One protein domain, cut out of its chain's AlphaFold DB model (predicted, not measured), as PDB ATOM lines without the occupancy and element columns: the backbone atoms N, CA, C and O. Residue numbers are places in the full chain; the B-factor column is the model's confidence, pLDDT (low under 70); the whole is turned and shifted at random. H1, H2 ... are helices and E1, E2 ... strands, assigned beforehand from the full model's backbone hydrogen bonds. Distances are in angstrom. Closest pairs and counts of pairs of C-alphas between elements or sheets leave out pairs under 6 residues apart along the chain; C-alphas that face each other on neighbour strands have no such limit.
ATOM      1  N   GLN A 200     200.849  22.313 172.893       82.06
ATOM      2  CA  GLN A 200     201.020  21.067 172.174       82.06
ATOM      3  C   GLN A 200     202.495  20.733 172.018       82.06
ATOM      4  O   GLN A 200     203.349  21.596 171.797       82.06
ATOM      5  N   PHE A 201     202.795  19.446 172.132       73.62
ATOM      6  CA  PHE A 201     204.100  18.932 171.754       73.62
ATOM      7  C   PHE A 201     204.161  18.802 170.224       73.62
ATOM      8  O   PHE A 201     203.216  18.269 169.645       73.62
ATOM      9  N   PRO A 202     205.240  19.250 169.561       65.56
ATOM     10  CA  PRO A 202     205.402  19.056 168.121       65.56
ATOM     11  C   PRO A 202     205.444  17.571 167.724       65.56
ATOM     12  O   PRO A 202     206.056  16.757 168.415       65.56
ATOM     13  N   GLU A 203     204.852  17.236 166.572       56.09
ATOM     14  CA  GLU A 203     204.706  15.851 166.081       56.09
ATOM     15  C   GLU A 203     206.035  15.195 165.660       56.09
ATOM     16  O   GLU A 203     206.128  13.973 165.566       56.09
ATOM     17  N   ASN A 204     207.073  15.994 165.390       52.62
ATOM     18  CA  ASN A 204     208.368  15.508 164.922       52.62
ATOM     19  C   ASN A 204     209.510  16.224 165.651       52.62
ATOM     20  O   ASN A 204     209.860  17.368 165.347       52.62
ATOM     21  N   ILE A 205     210.082  15.537 166.635       48.09
ATOM     22  CA  ILE A 205     211.176  16.031 167.467       48.09
ATOM     23  C   ILE A 205     212.466  15.389 166.959       48.09
ATOM     24  O   ILE A 205     213.003  14.461 167.552       48.09
ATOM     25  N   SER A 206     213.003  15.892 165.851       36.34
ATOM     26  CA  SER A 206     214.415  15.663 165.531       36.34
ATOM     27  C   SER A 206     215.270  16.541 166.457       36.34
ATOM     28  O   SER A 206     215.867  17.523 166.018       36.34
ATOM     29  N   VAL A 207     215.304  16.231 167.755       40.16
ATOM     30  CA  VAL A 207     216.242  16.855 168.697       40.16
ATOM     31  C   VAL A 207     217.423  15.907 168.841       40.16
ATOM     32  O   VAL A 207     217.465  15.030 169.702       40.16
ATOM     33  N   ALA A 208     218.381  16.063 167.931       33.88
ATOM     34  CA  ALA A 208     219.741  15.632 168.196       33.88
ATOM     35  C   ALA A 208     220.269  16.544 169.315       33.88
ATOM     36  O   ALA A 208     220.279  17.757 169.143       33.88
ATOM     37  N   GLU A 209     220.646  15.954 170.452       36.66
ATOM     38  CA  GLU A 209     221.124  16.631 171.675       36.66
ATOM     39  C   GLU A 209     220.003  17.270 172.524       36.66
ATOM     40  O   GLU A 209     219.741  18.470 172.495       36.66
ATOM     41  N   VAL A 210     219.300  16.442 173.306       48.94
ATOM     42  CA  VAL A 210     218.131  16.847 174.111       48.94
ATOM     43  C   VAL A 210     218.533  17.644 175.359       48.94
ATOM     44  O   VAL A 210     218.346  17.178 176.474       48.94
ATOM     45  N   GLU A 211     219.056  18.861 175.218       54.34
ATOM     46  CA  GLU A 211     219.163  19.801 176.353       54.34
ATOM     47  C   GLU A 211     217.823  20.488 176.667       54.34
ATOM     48  O   GLU A 211     217.666  21.068 177.740       54.34
ATOM     49  N   TRP A 212     216.834  20.404 175.766       64.25
ATOM     50  CA  TRP A 212     215.571  21.137 175.877       64.25
ATOM     51  C   TRP A 212     214.357  20.304 175.453       64.25
ATOM     52  O   TRP A 212     214.387  19.607 174.442       64.25
ATOM     53  N   ALA A 213     213.264  20.430 176.205       72.25
ATOM     54  CA  ALA A 213     211.923  19.981 175.834       72.25
ATOM     55  C   ALA A 213     211.059  21.200 175.476       72.25
ATOM     56  O   ALA A 213     211.181  22.226 176.139       72.25
ATOM     57  N   GLY A 214     210.213  21.123 174.446       77.81
ATOM     58  CA  GLY A 214     209.477  22.283 173.932       77.81
ATOM     59  C   GLY A 214     207.988  22.021 173.716       77.81
ATOM     60  O   GLY A 214     207.635  21.039 173.073       77.81
ATOM     61  N   TRP A 215     207.142  22.938 174.188       85.25
ATOM     62  CA  TRP A 215     205.700  22.975 173.928       85.25
ATOM     63  C   TRP A 215     205.363  24.240 173.156       85.25
ATOM     64  O   TRP A 215     205.778  25.327 173.554       85.25
ATOM     65  N   PHE A 216     204.591  24.113 172.089       87.06
ATOM     66  CA  PHE A 216     204.110  25.232 171.297       87.06
ATOM     67  C   PHE A 216     202.656  25.546 171.648       87.06
ATOM     68  O   PHE A 216     201.854  24.629 171.796       87.06
ATOM     69  N   SER A 217     202.303  26.824 171.757       89.50
ATOM     70  CA  SER A 217     200.908  27.259 171.860       89.50
ATOM     71  C   SER A 217     200.526  28.120 170.665       89.50
ATOM     72  O   SER A 217     201.211  29.096 170.352       89.50
ATOM     73  N   GLU A 218     199.403  27.779 170.027       86.62
ATOM     74  CA  GLU A 218     198.829  28.581 168.944       86.62
ATOM     75  C   GLU A 218     198.265  29.907 169.453       86.62
ATOM     76  O   GLU A 218     198.448  30.933 168.799       86.62
ATOM     77  N   ASN A 219     197.615  29.914 170.621       86.88
ATOM     78  CA  ASN A 219     197.028  31.137 171.172       86.88
ATOM     79  C   ASN A 219     198.096  32.161 171.567       86.88
ATOM     80  O   ASN A 219     197.879  33.366 171.443       86.88
ATOM     81  N   HIS A 220     199.248  31.684 172.033       84.94
ATOM     82  CA  HIS A 220     200.387  32.522 172.390       84.94
ATOM     83  C   HIS A 220     201.348  32.786 171.211       84.94
ATOM     84  O   HIS A 220     202.205  33.668 171.329       84.94
ATOM     85  N   ASP A 221     201.224  32.016 170.118       89.88
ATOM     86  CA  ASP A 221     202.211  31.839 169.038       89.88
ATOM     87  C   ASP A 221     203.646  31.880 169.589       89.88
ATOM     88  O   ASP A 221     204.465  32.751 169.272       89.88
ATOM     89  N   ALA A 222     203.907  30.967 170.524       90.62
ATOM     90  CA  ALA A 222     205.119  30.930 171.331       90.62
ATOM     91  C   ALA A 222     205.500  29.503 171.722       90.62
ATOM     92  O   ALA A 222     204.662  28.603 171.781       90.62
ATOM     93  N   PHE A 223     206.776  29.328 172.051       87.81
ATOM     94  CA  PHE A 223     207.300  28.113 172.654       87.81
ATOM     95  C   PHE A 223     207.561  28.297 174.141       87.81
ATOM     96  O   PHE A 223     208.196  29.266 174.548       87.81
ATOM     97  N   LEU A 224     207.166  27.317 174.944       87.50
ATOM     98  CA  LEU A 224     207.735  27.092 176.259       87.50
ATOM     99  C   LEU A 224     208.826  26.036 176.112       87.50
ATOM    100  O   LEU A 224     208.544  24.891 175.778       87.50
ATOM    101  N   MET A 225     210.068  26.419 176.366       84.31
ATOM    102  CA  MET A 225     211.224  25.536 176.358       84.31
ATOM    103  C   MET A 225     211.662  25.253 177.793       84.31
ATOM    104  O   MET A 225     211.837  26.171 178.587       84.31
ATOM    105  N   TYR A 226     211.878  23.991 178.128       79.19
ATOM    106  CA  TYR A 226     212.356  23.543 179.426       79.19
ATOM    107  C   TYR A 226     213.735  22.910 179.275       79.19
ATOM    108  O   TYR A 226     213.879  21.915 178.568       79.19
ATOM    109  N   GLU A 227     214.733  23.489 179.938       73.88
ATOM    110  CA  GLU A 227     216.094  22.964 179.970       73.88
ATOM    111  C   GLU A 227     216.121  21.701 180.828       73.88
ATOM    112  O   GLU A 227     215.993  21.744 182.058       73.88
ATOM    113  N   LEU A 228     216.333  20.566 180.177       64.44
ATOM    114  CA  LEU A 228     216.681  19.340 180.860       64.44
ATOM    115  C   LEU A 228     218.162  19.447 181.179       64.44
ATOM    116  O   LEU A 228     219.015  19.123 180.355       64.44
ATOM    117  N   ARG A 229     218.472  19.948 182.381       54.62
ATOM    118  CA  ARG A 229     219.852  20.019 182.861       54.62
ATOM    119  C   ARG A 229     220.399  18.619 183.064       54.62
ATOM    120  O   ARG A 229     220.353  18.022 184.145       54.62
ATOM    121  N   TRP A 230     220.968  18.114 181.984       51.53
ATOM    122  CA  TRP A 230     221.961  17.073 182.029       51.53
ATOM    123  C   TRP A 230     223.110  17.558 182.903       51.53
ATOM    124  O   TRP A 230     223.372  18.763 182.994       51.53
ATOM    125  N   PRO A 231     223.848  16.645 183.548       38.53
ATOM    126  CA  PRO A 231     225.209  16.996 183.862       38.53
ATOM    127  C   PRO A 231     225.800  17.378 182.507       38.53
ATOM    128  O   PRO A 231     225.933  16.529 181.625       38.53
ATOM    129  N   ASP A 376     209.177   9.471 176.535       47.91
ATOM    130  CA  ASP A 376     209.033   8.397 177.530       47.91
ATOM    131  C   ASP A 376     210.350   7.661 177.820       47.91
ATOM    132  O   ASP A 376     210.485   7.025 178.860       47.91
ATOM    133  N   ASN A 377     211.336   7.805 176.932       48.53
ATOM    134  CA  ASN A 377     212.655   7.206 177.061       48.53
ATOM    135  C   ASN A 377     213.706   8.171 177.640       48.53
ATOM    136  O   ASN A 377     214.879   7.800 177.710       48.53
ATOM    137  N   ILE A 378     213.335   9.404 178.014       50.22
ATOM    138  CA  ILE A 378     214.264  10.408 178.550       50.22
ATOM    139  C   ILE A 378     214.627  10.072 180.002       50.22
ATOM    140  O   ILE A 378     213.751  10.073 180.870       50.22
ATOM    141  N   PRO A 379     215.920   9.829 180.303       52.59
ATOM    142  CA  PRO A 379     216.370   9.657 181.677       52.59
ATOM    143  C   PRO A 379     216.122  10.914 182.515       52.59
ATOM    144  O   PRO A 379     216.241  12.035 182.021       52.59
ATOM    145  N   SER A 380     215.889  10.745 183.816       54.78
ATOM    146  CA  SER A 380     215.755  11.881 184.730       54.78
ATOM    147  C   SER A 380     217.014  12.768 184.758       54.78
ATOM    148  O   SER A 380     218.134  12.238 184.762       54.78
ATOM    149  N   PRO A 381     216.865  14.103 184.852       57.94
ATOM    150  CA  PRO A 381     217.988  15.034 184.883       57.94
ATOM    151  C   PRO A 381     218.777  14.930 186.197       57.94
ATOM    152  O   PRO A 381     218.254  14.514 187.231       57.94
ATOM    153  N   CYS A 382     220.050  15.343 186.177       54.56
ATOM    154  CA  CYS A 382     220.929  15.256 187.352       54.56
ATOM    155  C   CYS A 382     220.677  16.345 188.403       54.56
ATOM    156  O   CYS A 382     221.091  16.188 189.551       54.56
ATOM    157  N   TYR A 383     220.016  17.441 188.026       62.56
ATOM    158  CA  TYR A 383     219.688  18.548 188.919       62.56
ATOM    159  C   TYR A 383     218.179  18.755 188.970       62.56
ATOM    160  O   TYR A 383     217.619  19.586 188.267       62.56
ATOM    161  N   LEU A 384     217.514  17.985 189.827       69.56
ATOM    162  CA  LEU A 384     216.055  17.970 189.920       69.56
ATOM    163  C   LEU A 384     215.452  19.302 190.415       69.56
ATOM    164  O   LEU A 384     214.315  19.613 190.058       69.56
ATOM    165  N   LEU A 385     216.198  20.078 191.215       73.69
ATOM    166  CA  LEU A 385     215.759  21.365 191.781       73.69
ATOM    167  C   LEU A 385     216.153  22.596 190.959       73.69
ATOM    168  O   LEU A 385     215.651  23.674 191.252       73.69
ATOM    169  N   ASP A 386     217.082  22.474 190.010       72.88
ATOM    170  CA  ASP A 386     217.608  23.616 189.256       72.88
ATOM    171  C   ASP A 386     217.163  23.517 187.805       72.88
ATOM    172  O   ASP A 386     217.637  22.681 187.032       72.88
ATOM    173  N   ARG A 387     216.204  24.365 187.462       75.62
ATOM    174  CA  ARG A 387     215.450  24.299 186.222       75.62
ATOM    175  C   ARG A 387     215.528  25.630 185.514       75.62
ATOM    176  O   ARG A 387     215.392  26.683 186.131       75.62
ATOM    177  N   SER A 388     215.690  25.592 184.203       79.00
ATOM    178  CA  SER A 388     215.566  26.783 183.371       79.00
ATOM    179  C   SER A 388     214.377  26.605 182.448       79.00
ATOM    180  O   SER A 388     214.266  25.593 181.761       79.00
ATOM    181  N   MET A 389     213.459  27.562 182.461       86.06
ATOM    182  CA  MET A 389     212.330  27.591 181.537       86.06
ATOM    183  C   MET A 389     212.388  28.872 180.733       86.06
ATOM    184  O   MET A 389     212.591  29.938 181.303       86.06
ATOM    185  N   THR A 390     212.218  28.767 179.424       87.75
ATOM    186  CA  THR A 390     212.295  29.887 178.495       87.75
ATOM    187  C   THR A 390     211.014  29.974 177.689       87.75
ATOM    188  O   THR A 390     210.650  29.032 176.999       87.75
ATOM    189  N   TYR A 391     210.345  31.116 177.756       90.88
ATOM    190  CA  TYR A 391     209.271  31.473 176.845       90.88
ATOM    191  C   TYR A 391     209.889  32.165 175.624       90.88
ATOM    192  O   TYR A 391     210.583  33.171 175.776       90.88
ATOM    193  N   LEU A 392     209.682  31.609 174.433       90.81
ATOM    194  CA  LEU A 392     210.320  32.015 173.184       90.81
ATOM    195  C   LEU A 392     209.276  32.453 172.155       90.81
ATOM    196  O   LEU A 392     208.357  31.703 171.829       90.81
ATOM    197  N   GLN A 393     209.486  33.632 171.579       93.62
ATOM    198  CA  GLN A 393     208.751  34.129 170.420       93.62
ATOM    199  C   GLN A 393     209.713  34.552 169.312       93.62
ATOM    200  O   GLN A 393     210.777  35.106 169.588       93.62
ATOM    201  N   MET A 394     209.312  34.322 168.064       91.44
ATOM    202  CA  MET A 394     210.032  34.788 166.881       91.44
ATOM    203  C   MET A 394     209.181  35.809 166.139       91.44
ATOM    204  O   MET A 394     207.982  35.609 165.954       91.44
ATOM    205  N   TRP A 395     209.813  36.886 165.699       92.25
ATOM    206  CA  TRP A 395     209.167  38.011 165.040       92.25
ATOM    207  C   TRP A 395     209.819  38.260 163.682       92.25
ATOM    208  O   TRP A 395     211.037  38.158 163.549       92.25
ATOM    209  N   GLU A 396     209.011  38.584 162.678       90.44
ATOM    210  CA  GLU A 396     209.460  38.928 161.324       90.44
ATOM    211  C   GLU A 396     208.995  40.341 160.951       90.44
ATOM    212  O   GLU A 396     208.039  40.857 161.522       90.44
ATOM    213  N   SER A 397     209.643  40.977 159.979       83.69
ATOM    214  CA  SER A 397     209.241  42.277 159.432       83.69
ATOM    215  C   SER A 397     209.240  42.201 157.911       83.69
ATOM    216  O   SER A 397     210.045  41.488 157.316       83.69
ATOM    217  N   VAL A 398     208.329  42.939 157.272       76.94
ATOM    218  CA  VAL A 398     208.302  43.090 155.805       76.94
ATOM    219  C   VAL A 398     209.473  43.949 155.322       76.94
ATOM    220  O   VAL A 398     209.957  43.761 154.208       76.94
ATOM    221  N   ASP A 399     209.912  44.889 156.158       81.69
ATOM    222  CA  ASP A 399     211.106  45.692 155.936       81.69
ATOM    223  C   ASP A 399     212.237  45.129 156.802       81.69
ATOM    224  O   ASP A 399     212.298  45.383 158.007       81.69
ATOM    225  N   GLU A 400     213.100  44.310 156.198       74.62
ATOM    226  CA  GLU A 400     214.229  43.670 156.886       74.62
ATOM    227  C   GLU A 400     215.274  44.690 157.361       74.62
ATOM    228  O   GLU A 400     215.981  44.424 158.334       74.62
ATOM    229  N   SER A 401     215.306  45.896 156.774       74.00
ATOM    230  CA  SER A 401     216.213  46.968 157.205       74.00
ATOM    231  C   SER A 401     215.944  47.452 158.635       74.00
ATOM    232  O   SER A 401     216.832  48.012 159.280       74.00
ATOM    233  N   VAL A 402     214.749  47.157 159.168       75.75
ATOM    234  CA  VAL A 402     214.381  47.368 160.577       75.75
ATOM    235  C   VAL A 402     215.246  46.523 161.520       75.75
ATOM    236  O   VAL A 402     215.474  46.931 162.654       75.75
ATOM    237  N   PHE A 403     215.762  45.381 161.056       76.88
ATOM    238  CA  PHE A 403     216.651  44.500 161.814       76.88
ATOM    239  C   PHE A 403     218.135  44.678 161.450       76.88
ATOM    240  O   PHE A 403     219.002  44.363 162.262       76.88
ATOM    241  N   GLU A 404     218.449  45.188 160.251       62.22
ATOM    242  CA  GLU A 404     219.827  45.301 159.734       62.22
ATOM    243  C   GLU A 404     220.749  46.184 160.591       62.22
ATOM    244  O   GLU A 404     221.953  45.934 160.650       62.22
ATOM    245  N   VAL A 405     220.203  47.187 161.290       56.91
ATOM    246  CA  VAL A 405     220.969  48.067 162.199       56.91
ATOM    247  C   VAL A 405     221.444  47.320 163.457       56.91
ATOM    248  O   VAL A 405     222.454  47.695 164.054       56.91
ATOM    249  N   ASP A 406     220.765  46.225 163.811       57.00
ATOM    250  CA  ASP A 406     220.973  45.471 165.050       57.00
ATOM    251  C   ASP A 406     221.693  44.130 164.844       57.00
ATOM    252  O   ASP A 406     221.985  43.446 165.821       57.00
ATOM    253  N   ILE A 407     222.069  43.773 163.607       52.12
ATOM    254  CA  ILE A 407     222.883  42.570 163.324       52.12
ATOM    255  C   ILE A 407     224.233  42.625 164.073       52.12
ATOM    256  O   ILE A 407     224.756  41.592 164.492       52.12
ATOM    257  N   ASP A 408     224.774  43.832 164.296       46.06
ATOM    258  CA  ASP A 408     226.008  44.078 165.062       46.06
ATOM    259  C   ASP A 408     225.765  44.347 166.567       46.06
ATOM    260  O   ASP A 408     226.717  44.387 167.362       46.06
ATOM    261  N   ILE A 409     224.507  44.510 167.001       47.50
ATOM    262  CA  ILE A 409     224.151  44.748 168.405       47.50
ATOM    263  C   ILE A 409     223.851  43.409 169.074       47.50
ATOM    264  O   ILE A 409     222.741  42.890 169.091       47.50
ATOM    265  N   ARG A 410     224.918  42.867 169.664       52.03
ATOM    266  CA  ARG A 410     224.930  41.802 170.676       52.03
ATOM    267  C   ARG A 410     223.653  41.803 171.521       52.03
ATOM    268  O   ARG A 410     223.306  42.842 172.077       52.03
ATOM    269  N   ALA A 411     223.059  40.617 171.659       58.53
ATOM    270  CA  ALA A 411     221.889  40.316 172.477       58.53
ATOM    271  C   ALA A 411     221.651  41.314 173.623       58.53
ATOM    272  O   ALA A 411     222.453  41.398 174.559       58.53
ATOM    273  N   ILE A 412     220.542  42.053 173.557       69.12
ATOM    274  CA  ILE A 412     220.122  42.904 174.669       69.12
ATOM    275  C   ILE A 412     219.605  41.964 175.751       69.12
ATOM    276  O   ILE A 412     218.560  41.334 175.590       69.12
ATOM    277  N   GLU A 413     220.358  41.857 176.840       79.06
ATOM    278  CA  GLU A 413     219.963  41.107 178.025       79.06
ATOM    279  C   GLU A 413     219.588  42.079 179.143       79.06
ATOM    280  O   GLU A 413     220.380  42.939 179.538       79.06
ATOM    281  N   ALA A 414     218.374  41.939 179.664       79.75
ATOM    282  CA  ALA A 414     217.878  42.710 180.789       79.75
ATOM    283  C   ALA A 414     217.390  41.767 181.888       79.75
ATOM    284  O   ALA A 414     216.606  40.848 181.648       79.75
ATOM    285  N   GLN A 415     217.834  42.026 183.115       82.25
ATOM    286  CA  GLN A 415     217.279  41.380 184.297       82.25
ATOM    287  C   GLN A 415     215.982  42.096 184.672       82.25
ATOM    288  O   GLN A 415     215.974  43.298 184.941       82.25
ATOM    289  N   LEU A 416     214.885  41.352 184.650       77.19
ATOM    290  CA  LEU A 416     213.567  41.804 185.065       77.19
ATOM    291  C   LEU A 416     213.356  41.508 186.563       77.19
ATOM    292  O   LEU A 416     214.114  40.737 187.163       77.19
ATOM    293  N   PRO A 417     212.331  42.110 187.195       69.06
ATOM    294  CA  PRO A 417     211.876  41.687 188.516       69.06
ATOM    295  C   PRO A 417     211.609  40.173 188.579       69.06
ATOM    296  O   PRO A 417     211.431  39.515 187.555       69.06
ATOM    297  N   ASP A 418     211.595  39.624 189.793       69.31
ATOM    298  CA  ASP A 418     211.277  38.211 190.059       69.31
ATOM    299  C   ASP A 418     212.264  37.184 189.461       69.31
ATOM    300  O   ASP A 418     211.955  36.002 189.349       69.31
ATOM    301  N   GLY A 419     213.493  37.612 189.139       71.62
ATOM    302  CA  GLY A 419     214.582  36.715 188.722       71.62
ATOM    303  C   GLY A 419     214.510  36.263 187.261       71.62
ATOM    304  O   GLY A 419     215.137  35.268 186.889       71.62
ATOM    305  N   LEU A 420     213.750  36.986 186.439       82.81
ATOM    306  CA  LEU A 420     213.595  36.719 185.016       82.81
ATOM    307  C   LEU A 420     214.660  37.428 184.189       82.81
ATOM    308  O   LEU A 420     215.047  38.561 184.461       82.81
ATOM    309  N   THR A 421     215.102  36.770 183.129       87.44
ATOM    310  CA  THR A 421     216.031  37.335 182.154       87.44
ATOM    311  C   THR A 421     215.310  37.495 180.822       87.44
ATOM    312  O   THR A 421     214.885  36.505 180.232       87.44
ATOM    313  N   LEU A 422     215.163  38.735 180.354       87.06
ATOM    314  CA  LEU A 422     214.725  39.033 178.995       87.06
ATOM    315  C   LEU A 422     215.957  39.114 178.100       87.06
ATOM    316  O   LEU A 422     216.862  39.902 178.370       87.06
ATOM    317  N   LYS A 423     215.971  38.332 177.029       87.25
ATOM    318  CA  LYS A 423     216.994  38.375 175.993       87.25
ATOM    319  C   LYS A 423     216.338  38.625 174.643       87.25
ATOM    320  O   LYS A 423     215.446  37.884 174.234       87.25
ATOM    321  N   LEU A 424     216.809  39.657 173.961       85.25
ATOM    322  CA  LEU A 424     216.408  40.018 172.609       85.25
ATOM    323  C   LEU A 424     217.595  39.782 171.680       85.25
ATOM    324  O   LEU A 424     218.706  40.203 171.995       85.25
ATOM    325  N   ASP A 425     217.374  39.082 170.578       85.00
ATOM    326  CA  ASP A 425     218.421  38.683 169.637       85.00
ATOM    327  C   ASP A 425     217.881  38.756 168.205       85.00
ATOM    328  O   ASP A 425     216.693  38.537 167.996       85.00
ATOM    329  N   VAL A 426     218.724  39.042 167.217       83.88
ATOM    330  CA  VAL A 426     218.337  39.040 165.797       83.88
ATOM    331  C   VAL A 426     219.156  37.975 165.090       83.88
ATOM    332  O   VAL A 426     220.381  37.960 165.169       83.88
ATOM    333  N   LYS A 427     218.478  37.054 164.405       77.19
ATOM    334  CA  LYS A 427     219.112  35.919 163.731       77.19
ATOM    335  C   LYS A 427     218.671  35.823 162.285       77.19
ATOM    336  O   LYS A 427     217.499  36.003 161.970       77.19
ATOM    337  N   MET A 428     219.613  35.455 161.427       81.88
ATOM    338  CA  MET A 428     219.322  35.056 160.059       81.88
ATOM    339  C   MET A 428     218.945  33.570 160.029       81.88
ATOM    340  O   MET A 428     219.669  32.730 160.571       81.88
ATOM    341  N   GLY A 429     217.804  33.250 159.423       76.44
ATOM    342  CA  GLY A 429     217.359  31.879 159.190       76.44
ATOM    343  C   GLY A 429     218.316  31.145 158.252       76.44
ATOM    344  O   GLY A 429     218.745  31.694 157.240       76.44
ATOM    345  N   MET A 430     218.665  29.900 158.579       74.69
ATOM    346  CA  MET A 430     219.614  29.118 157.778       74.69
ATOM    347  C   MET A 430     219.031  28.633 156.444       74.69
ATOM    348  O   MET A 430     219.799  28.327 155.536       74.69
ATOM    349  N   ARG A 431     217.701  28.515 156.323       77.88
ATOM    350  CA  ARG A 431     217.047  28.008 155.106       77.88
ATOM    351  C   ARG A 431     216.514  29.114 154.215       77.88
ATOM    352  O   ARG A 431     216.670  29.014 153.000       77.88
ATOM    353  N   THR A 432     215.852  30.122 154.781       83.88
ATOM    354  CA  THR A 432     215.265  31.206 153.974       83.88
ATOM    355  C   THR A 432     216.146  32.444 153.865       83.88
ATOM    356  O   THR A 432     215.796  33.333 153.095       83.88
ATOM    357  N   GLU A 433     217.251  32.510 154.619       81.81
ATOM    358  CA  GLU A 433     218.137  33.685 154.732       81.81
ATOM    359  C   GLU A 433     217.435  34.952 155.258       81.81
ATOM    360  O   GLU A 433     217.995  36.042 155.220       81.81
ATOM    361  N   ARG A 434     216.216  34.820 155.795       84.19
ATOM    362  CA  ARG A 434     215.442  35.934 156.356       84.19
ATOM    363  C   ARG A 434     215.886  36.296 157.761       84.19
ATOM    364  O   ARG A 434     216.311  35.428 158.525       84.19
ATOM    365  N   LEU A 435     215.711  37.559 158.130       85.44
ATOM    366  CA  LEU A 435     215.970  38.040 159.485       85.44
ATOM    367  C   LEU A 435     214.756  37.837 160.397       85.44
ATOM    368  O   LEU A 435     213.628  38.194 160.054       85.44
ATOM    369  N   PHE A 436     215.014  37.301 161.588       87.50
ATOM    370  CA  PHE A 436     214.030  37.103 162.644       87.50
ATOM    371  C   PHE A 436     214.532  37.691 163.958       87.50
ATOM    372  O   PHE A 436     215.658  37.418 164.382       87.50
ATOM    373  N   ALA A 437     213.671  38.434 164.642       88.44
ATOM    374  CA  ALA A 437     213.896  38.854 166.015       88.44
ATOM    375  C   ALA A 437     213.411  37.762 166.983       88.44
ATOM    376  O   ALA A 437     212.235  37.405 167.013       88.44
ATOM    377  N   ALA A 438     214.327  37.225 167.781       88.56
ATOM    378  CA  ALA A 438     214.072  36.259 168.834       88.56
ATOM    379  C   ALA A 438     213.900  36.970 170.181       88.56
ATOM    380  O   ALA A 438     214.793  37.674 170.658       88.56
ATOM    381  N   VAL A 439     212.759  36.733 170.819       90.12
ATOM    382  CA  VAL A 439     212.411  37.249 172.144       90.12
ATOM    383  C   VAL A 439     212.360  36.077 173.109       90.12
ATOM    384  O   VAL A 439     211.512  35.197 172.977       90.12
ATOM    385  N   MET A 440     213.274  36.060 174.074       90.00
ATOM    386  CA  MET A 440     213.410  34.995 175.066       90.00
ATOM    387  C   MET A 440     213.203  35.552 176.469       90.00
ATOM    388  O   MET A 440     213.884  36.484 176.885       90.00
ATOM    389  N   LEU A 441     212.296  34.942 177.219       90.06
ATOM    390  CA  LEU A 441     212.075  35.205 178.636       90.06
ATOM    391  C   LEU A 441     212.414  33.965 179.435       90.06
ATOM    392  O   LEU A 441     211.663  32.991 179.419       90.06
ATOM    393  N   THR A 442     213.537  34.007 180.136       88.75
ATOM    394  CA  THR A 442     214.059  32.865 180.877       88.75
ATOM    395  C   THR A 442     213.854  33.042 182.375       88.75
ATOM    396  O   THR A 442     214.318  34.019 182.966       88.75
ATOM    397  N   ALA A 443     213.207  32.061 182.998       87.50
ATOM    398  CA  ALA A 443     213.103  31.889 184.438       87.50
ATOM    399  C   ALA A 443     214.091  30.818 184.902       87.50
ATOM    400  O   ALA A 443     213.955  29.642 184.545       87.50
ATOM    401  N   LYS A 444     215.064  31.211 185.730       80.94
ATOM    402  CA  LYS A 444     215.864  30.252 186.499       80.94
ATOM    403  C   LYS A 444     215.106  29.900 187.767       80.94
ATOM    404  O   LYS A 444     215.093  30.654 188.735       80.94
ATOM    405  N   ASN A 445     214.462  28.749 187.731       73.44
ATOM    406  CA  ASN A 445     213.649  28.230 188.809       73.44
ATOM    407  C   ASN A 445     214.497  27.299 189.671       73.44
ATOM    408  O   ASN A 445     214.876  26.213 189.239       73.44
ATOM    409  N   ILE A 446     214.788  27.739 190.894       67.56
ATOM    410  CA  ILE A 446     215.450  26.918 191.906       67.56
ATOM    411  C   ILE A 446     214.421  26.626 192.984       67.56
ATOM    412  O   ILE A 446     214.003  27.547 193.686       67.56
ATOM    413  N   GLY A 447     214.011  25.369 193.132       73.81
ATOM    414  CA  GLY A 447     213.006  25.071 194.139       73.81
ATOM    415  C   GLY A 447     212.429  23.659 194.141       73.81
ATOM    416  O   GLY A 447     212.654  22.876 193.217       73.81
ATOM    417  N   PRO A 448     211.713  23.319 195.229       79.75
ATOM    418  CA  PRO A 448     211.094  22.015 195.452       79.75
ATOM    419  C   PRO A 448     209.831  21.752 194.619       79.75
ATOM    420  O   PRO A 448     209.278  20.646 194.672       79.75
ATOM    421  N   GLU A 449     209.313  22.762 193.922       85.00
ATOM    422  CA  GLU A 449     208.050  22.678 193.206       85.00
ATOM    423  C   GLU A 449     208.153  21.771 191.965       85.00
ATOM    424  O   GLU A 449     209.216  21.262 191.618       85.00
ATOM    425  N   SER A 450     207.029  21.474 191.311       85.50
ATOM    426  CA  SER A 450     207.009  20.671 190.071       85.50
ATOM    427  C   SER A 450     207.323  21.527 188.845       85.50
ATOM    428  O   SER A 450     207.160  22.748 188.881       85.50
ATOM    429  N   ALA A 451     207.717  20.907 187.734       83.31
ATOM    430  CA  ALA A 451     207.913  21.630 186.482       83.31
ATOM    431  C   ALA A 451     206.624  22.336 186.029       83.31
ATOM    432  O   ALA A 451     206.671  23.506 185.661       83.31
ATOM    433  N   THR A 452     205.459  21.699 186.188       87.38
ATOM    434  CA  THR A 452     204.144  22.315 185.937       87.38
ATOM    435  C   THR A 452     203.955  23.622 186.701       87.38
ATOM    436  O   THR A 452     203.452  24.605 186.159       87.38
ATOM    437  N   HIS A 453     204.373  23.662 187.969       88.19
ATOM    438  CA  HIS A 453     204.265  24.868 188.783       88.19
ATOM    439  C   HIS A 453     205.080  26.020 188.191       88.19
ATOM    440  O   HIS A 453     204.552  27.117 188.019       88.19
ATOM    441  N   HIS A 454     206.341  25.768 187.839       86.88
ATOM    442  CA  HIS A 454     207.212  26.792 187.267       86.88
ATOM    443  C   HIS A 454     206.781  27.231 185.865       86.88
ATOM    444  O   HIS A 454     206.831  28.422 185.559       86.88
ATOM    445  N   ALA A 455     206.304  26.300 185.035       89.25
ATOM    446  CA  ALA A 455     205.766  26.604 183.712       89.25
ATOM    447  C   ALA A 455     204.576  27.565 183.821       89.25
ATOM    448  O   ALA A 455     204.563  28.622 183.191       89.25
ATOM    449  N   ASN A 456     203.626  27.251 184.706       89.88
ATOM    450  CA  ASN A 456     202.467  28.102 184.958       89.88
ATOM    451  C   ASN A 456     202.860  29.466 185.533       89.88
ATOM    452  O   ASN A 456     202.265  30.473 185.158       89.88
ATOM    453  N   GLN A 457     203.860  29.531 186.419       88.06
ATOM    454  CA  GLN A 457     204.370  30.814 186.905       88.06
ATOM    455  C   GLN A 457     204.915  31.681 185.765       88.06
ATOM    456  O   GLN A 457     204.533  32.846 185.668       88.06
ATOM    457  N   LEU A 458     205.752  31.120 184.883       89.19
ATOM    458  CA  LEU A 458     206.314  31.853 183.746       89.19
ATOM    459  C   LEU A 458     205.216  32.323 182.783       89.19
ATOM    460  O   LEU A 458     205.190  33.494 182.417       89.19
ATOM    461  N   ILE A 459     204.266  31.454 182.427       89.69
ATOM    462  CA  ILE A 459     203.140  31.811 181.546       89.69
ATOM    463  C   ILE A 459     202.288  32.926 182.159       89.69
ATOM    464  O   ILE A 459     201.942  33.897 181.479       89.69
ATOM    465  N   ASN A 460     201.978  32.825 183.455       88.44
ATOM    466  CA  ASN A 460     201.223  33.851 184.168       88.44
ATOM    467  C   ASN A 460     201.990  35.171 184.226       88.44
ATOM    468  O   ASN A 460     201.381  36.232 184.101       88.44
ATOM    469  N   PHE A 461     203.310  35.126 184.403       86.62
ATOM    470  CA  PHE A 461     204.136  36.324 184.392       86.62
ATOM    471  C   PHE A 461     204.090  37.011 183.027       86.62
ATOM    472  O   PHE A 461     203.787  38.198 182.949       86.62
ATOM    473  N   VAL A 462     204.316  36.254 181.948       87.06
ATOM    474  CA  VAL A 462     204.253  36.775 180.575       87.06
ATOM    475  C   VAL A 462     202.892  37.402 180.285       87.06
ATOM    476  O   VAL A 462     202.822  38.508 179.758       87.06
ATOM    477  N   SER A 463     201.813  36.733 180.692       84.62
ATOM    478  CA  SER A 463     200.443  37.202 180.458       84.62
ATOM    479  C   SER A 463     200.093  38.482 181.227       84.62
ATOM    480  O   SER A 463     199.228  39.235 180.791       84.62
ATOM    481  N   ASN A 464     200.755  38.743 182.359       84.62
ATOM    482  CA  ASN A 464     200.487  39.898 183.224       84.62
ATOM    483  C   ASN A 464     201.562  40.996 183.135       84.62
ATOM    484  O   ASN A 464     201.501  41.981 183.876       84.62
ATOM    485  N   MET A 465     202.557  40.839 182.260       81.25
ATOM    486  CA  MET A 465     203.650  41.795 182.113       81.25
ATOM    487  C   MET A 465     203.121  43.162 181.651       81.25
ATOM    488  O   MET A 465     202.310  43.258 180.731       81.25
ATOM    489  N   THR A 466     203.594  44.236 182.290       72.81
ATOM    490  CA  THR A 466     203.345  45.621 181.864       72.81
ATOM    491  C   THR A 466     204.690  46.344 181.721       72.81
ATOM    492  O   THR A 466     205.382  46.486 182.735       72.81
ATOM    493  N   PRO A 467     205.073  46.831 180.523       77.06
ATOM    494  CA  PRO A 467     204.367  46.737 179.231       77.06
ATOM    495  C   PRO A 467     204.319  45.307 178.661       77.06
ATOM    496  O   PRO A 467     205.107  44.457 179.065       77.06
ATOM    497  N   SER A 468     203.398  45.040 177.729       82.62
ATOM    498  CA  SER A 468     203.301  43.720 177.081       82.62
ATOM    499  C   SER A 468     204.508  43.452 176.171       82.62
ATOM    500  O   SER A 468     205.125  44.383 175.653       82.62
ATOM    501  N   LEU A 469     204.831  42.179 175.904       83.31
ATOM    502  CA  LEU A 469     205.960  41.837 175.024       83.31
ATOM    503  C   LEU A 469     205.843  42.441 173.629       83.31
ATOM    504  O   LEU A 469     206.837  42.890 173.066       83.31
ATOM    505  N   LYS A 470     204.622  42.495 173.098       86.06
ATOM    506  CA  LYS A 470     204.347  43.117 171.807       86.06
ATOM    507  C   LYS A 470     204.741  44.594 171.795       86.06
ATOM    508  O   LYS A 470     205.400  45.031 170.863       86.06
ATOM    509  N   GLU A 471     204.380  45.343 172.835       86.19
ATOM    510  CA  GLU A 471     204.731  46.765 172.948       86.19
ATOM    511  C   GLU A 471     206.249  46.963 173.038       86.19
ATOM    512  O   GLU A 471     206.785  47.883 172.423       86.19
ATOM    513  N   ILE A 472     206.950  46.082 173.764       84.44
ATOM    514  CA  ILE A 472     208.416  46.106 173.848       84.44
ATOM    515  C   ILE A 472     209.017  45.884 172.457       84.44
ATOM    516  O   ILE A 472     209.838  46.685 172.014       84.44
ATOM    517  N   VAL A 473     208.576  44.845 171.747       86.31
ATOM    518  CA  VAL A 473     209.072  44.510 170.406       86.31
ATOM    519  C   VAL A 473     208.790  45.623 169.404       86.31
ATOM    520  O   VAL A 473     209.715  46.070 168.740       86.31
ATOM    521  N   GLU A 474     207.558  46.129 169.330       85.81
ATOM    522  CA  GLU A 474     207.184  47.201 168.395       85.81
ATOM    523  C   GLU A 474     207.908  48.526 168.690       85.81
ATOM    524  O   GLU A 474     208.088  49.340 167.784       85.81
ATOM    525  N   SER A 475     208.344  48.751 169.936       84.69
ATOM    526  CA  SER A 475     209.143  49.930 170.296       84.69
ATOM    527  C   SER A 475     210.585  49.866 169.784       84.69
ATOM    528  O   SER A 475     211.182  50.912 169.532       84.69
ATOM    529  N   ILE A 476     211.128  48.654 169.627       82.88
ATOM    530  CA  ILE A 476     212.502  48.403 169.173       82.88
ATOM    531  C   ILE A 476     212.516  48.199 167.655       82.88
ATOM    532  O   ILE A 476     213.287  48.846 166.952       82.88
ATOM    533  N   TRP A 477     211.606  47.363 167.152       86.12
ATOM    534  CA  TRP A 477     211.456  47.001 165.745       86.12
ATOM    535  C   TRP A 477     210.040  47.336 165.250       86.12
ATOM    536  O   TRP A 477     209.153  46.473 165.225       86.12
ATOM    537  N   PRO A 478     209.789  48.598 164.858       85.75
ATOM    538  CA  PRO A 478     208.484  49.024 164.376       85.75
ATOM    539  C   PRO A 478     208.023  48.213 163.161       85.75
ATOM    540  O   PRO A 478     208.737  48.099 162.168       85.75
ATOM    541  N   GLY A 479     206.799  47.685 163.219       85.75
ATOM    542  CA  GLY A 479     206.215  46.892 162.131       85.75
ATOM    543  C   GLY A 479     206.566  45.402 162.156       85.75
ATOM    544  O   GLY A 479     206.086  44.672 161.288       85.75
ATOM    545  N   ALA A 480     207.335  44.940 163.148       88.62
ATOM    546  CA  ALA A 480     207.537  43.518 163.379       88.62
ATOM    547  C   ALA A 480     206.219  42.823 163.767       88.62
ATOM    548  O   ALA A 480     205.406  43.349 164.531       88.62
ATOM    549  N   VAL A 481     206.013  41.616 163.250       91.25
ATOM    550  CA  VAL A 481     204.841  40.774 163.497       91.25
ATOM    551  C   VAL A 481     205.270  39.413 164.028       91.25
ATOM    552  O   VAL A 481     206.320  38.888 163.659       91.25
ATOM    553  N   LEU A 482     204.454  38.851 164.917       92.50
ATOM    554  CA  LEU A 482     204.708  37.549 165.522       92.50
ATOM    555  C   LEU A 482     204.617  36.454 164.448       92.50
ATOM    556  O   LEU A 482     203.683  36.438 163.645       92.50
ATOM    557  N   ALA A 483     205.632  35.595 164.398       92.00
ATOM    558  CA  ALA A 483     205.838  34.626 163.329       92.00
ATOM    559  C   ALA A 483     206.473  33.323 163.839       92.00
ATOM    560  O   ALA A 483     207.191  32.649 163.095       92.00
ATOM    561  N   THR A 484     206.220  32.943 165.093       90.44
ATOM    562  CA  THR A 484     206.866  31.777 165.715       90.44
ATOM    563  C   THR A 484     206.521  30.496 164.965       90.44
ATOM    564  O   THR A 484     207.426  29.816 164.477       90.44
ATOM    565  N   LYS A 485     205.233  30.197 164.756       88.31
ATOM    566  CA  LYS A 485     204.790  29.020 163.988       88.31
ATOM    567  C   LYS A 485     205.432  28.951 162.603       88.31
ATOM    568  O   LYS A 485     205.855  27.890 162.147       88.31
ATOM    569  N   ARG A 486     205.507  30.100 161.928       86.06
ATOM    570  CA  ARG A 486     206.081  30.215 160.588       86.06
ATOM    571  C   ARG A 486     207.578  29.937 160.596       86.06
ATOM    572  O   ARG A 486     208.026  29.143 159.776       86.06
ATOM    573  N   PHE A 487     208.320  30.552 161.516       87.44
ATOM    574  CA  PHE A 487     209.752  30.326 161.682       87.44
ATOM    575  C   PHE A 487     210.048  28.833 161.853       87.44
ATOM    576  O   PHE A 487     210.831  28.266 161.098       87.44
ATOM    577  N   TRP A 488     209.370  28.161 162.786       82.31
ATOM    578  CA  TRP A 488     209.625  26.744 163.062       82.31
ATOM    579  C   TRP A 488     209.243  25.824 161.897       82.31
ATOM    580  O   TRP A 488     209.952  24.855 161.614       82.31
ATOM    581  N   ARG A 489     208.182  26.151 161.160       83.38
ATOM    582  CA  ARG A 489     207.817  25.422 159.941       83.38
ATOM    583  C   ARG A 489     208.844  25.617 158.823       83.38
ATOM    584  O   ARG A 489     209.299  24.636 158.240       83.38
ATOM    585  N   ASP A 490     209.197  26.864 158.519       83.12
ATOM    586  CA  ASP A 490     209.975  27.215 157.327       83.12
ATOM    587  C   ASP A 490     211.488  26.961 157.546       83.12
ATOM    588  O   ASP A 490     212.155  26.395 156.676       83.12
ATOM    589  N   GLU A 491     212.025  27.280 158.730       79.31
ATOM    590  CA  GLU A 491     213.457  27.142 159.052       79.31
ATOM    591  C   GLU A 491     213.832  25.769 159.606       79.31
ATOM    592  O   GLU A 491     214.868  25.212 159.243       79.31
ATOM    593  N   VAL A 492     213.000  25.202 160.481       73.38
ATOM    594  CA  VAL A 492     213.335  23.954 161.188       73.38
ATOM    595  C   VAL A 492     212.666  22.754 160.510       73.38
ATOM    596  O   VAL A 492     213.275  21.691 160.381       73.38
ATOM    597  N   GLY A 493     211.476  22.937 159.930       68.19
ATOM    598  CA  GLY A 493     210.667  21.849 159.368       68.19
ATOM    599  C   GLY A 493     209.810  21.150 160.421       68.19
ATOM    600  O   GLY A 493     209.535  19.961 160.293       68.19
TER     601      GLY A 493
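This is residues 200 to 231 and 376 to 493 of the 496 residues of an uncharacterized protein of Providencia rettgeri (UniProt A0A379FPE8). A twisted sheet of six strands forms the middle of the model, with H2 and H3 over one face and H4 packed on the opposite face, three layers in all. The small H1 sits at one end of the sheet, by the first residue of E6. The printed part has 150 residues with six named strands and four named helices, in the order E1 E2 E3 H1 E4 E5 E6 H2 H3 H4, and its class is mixed, helices and strands. The sheet runs E1 E2 E3 E6 E5 E4, antiparallel throughout; the whole is compact, with a radius of gyration of the C-alphas of 15.9 A and spans of 45 by 35 by 29 A.

In the sheet, edge strand E1, residues 212 to 217, forms a hairpin with E2, residues 222 to 227, with N 215 and O 224 2.9 A apart. E3, residues 386 to 396, is antiparallel to E2, with N 225 and O 390 2.8 A apart. H1, residues 401 to 404, is on the sheet at a height of 8.9 A. E4, residues 412 to 415, E5, residues 420 to 428, and E6, residues 435 to 446, form a meander, each strand the antiparallel neighbour of the one before; N 414 and O 422 are 2.8 A apart, and N 423 and O 440 2.8 A. E6 is also antiparallel to E3, with N 391 and O 441 2.8 A apart. H1 lies only just over E6, with 3 of its 4 C-alphas falling on it; their closest C-alphas, Phe 403 and Leu 435, are 6.9 A apart. H2, residues 451 to 464, lies over E3 and E6 at a height of 9.1 A, slantwise to the strands, 47 degrees from E6 on the local plane; the C-alphas of Met 389 and Ala 455, the closest of E3 and H2, are 7.0 A apart. H3, residues 469 to 476, lies over E6 on the same face at a height of 10.0 A. H4, residues 484 to 492, is on the opposite face; its closest C-alpha pair with E3 is Met 394 and Thr 484, 4.5 A. In H2, H3 and H4 every O i to N i+4 pair is within hydrogen-bond range; H1 is too short for one.

E1 begins at C-alpha 212 (215.571, 21.137, 175.877). From first to last C-alpha E3 measures 32.9 A, E5 25.7 A, E6 34.3 A and H2 20.0 A. H4 ends at C-alpha 492 (213.335, 23.954, 161.188).

The C-alphas of Asp 399 and Pro 448, the two farthest apart, are 46.1 A apart. Residues 232 to 375 are not printed, and C-alphas 231 and 376 are 19.4 A apart across this cut. Of the links printed whole, none is long. Mean pLDDT of the printed part is 76.7; 37 residues are under 70, among them 202 to 212, 376 to 384 and 404 to 412.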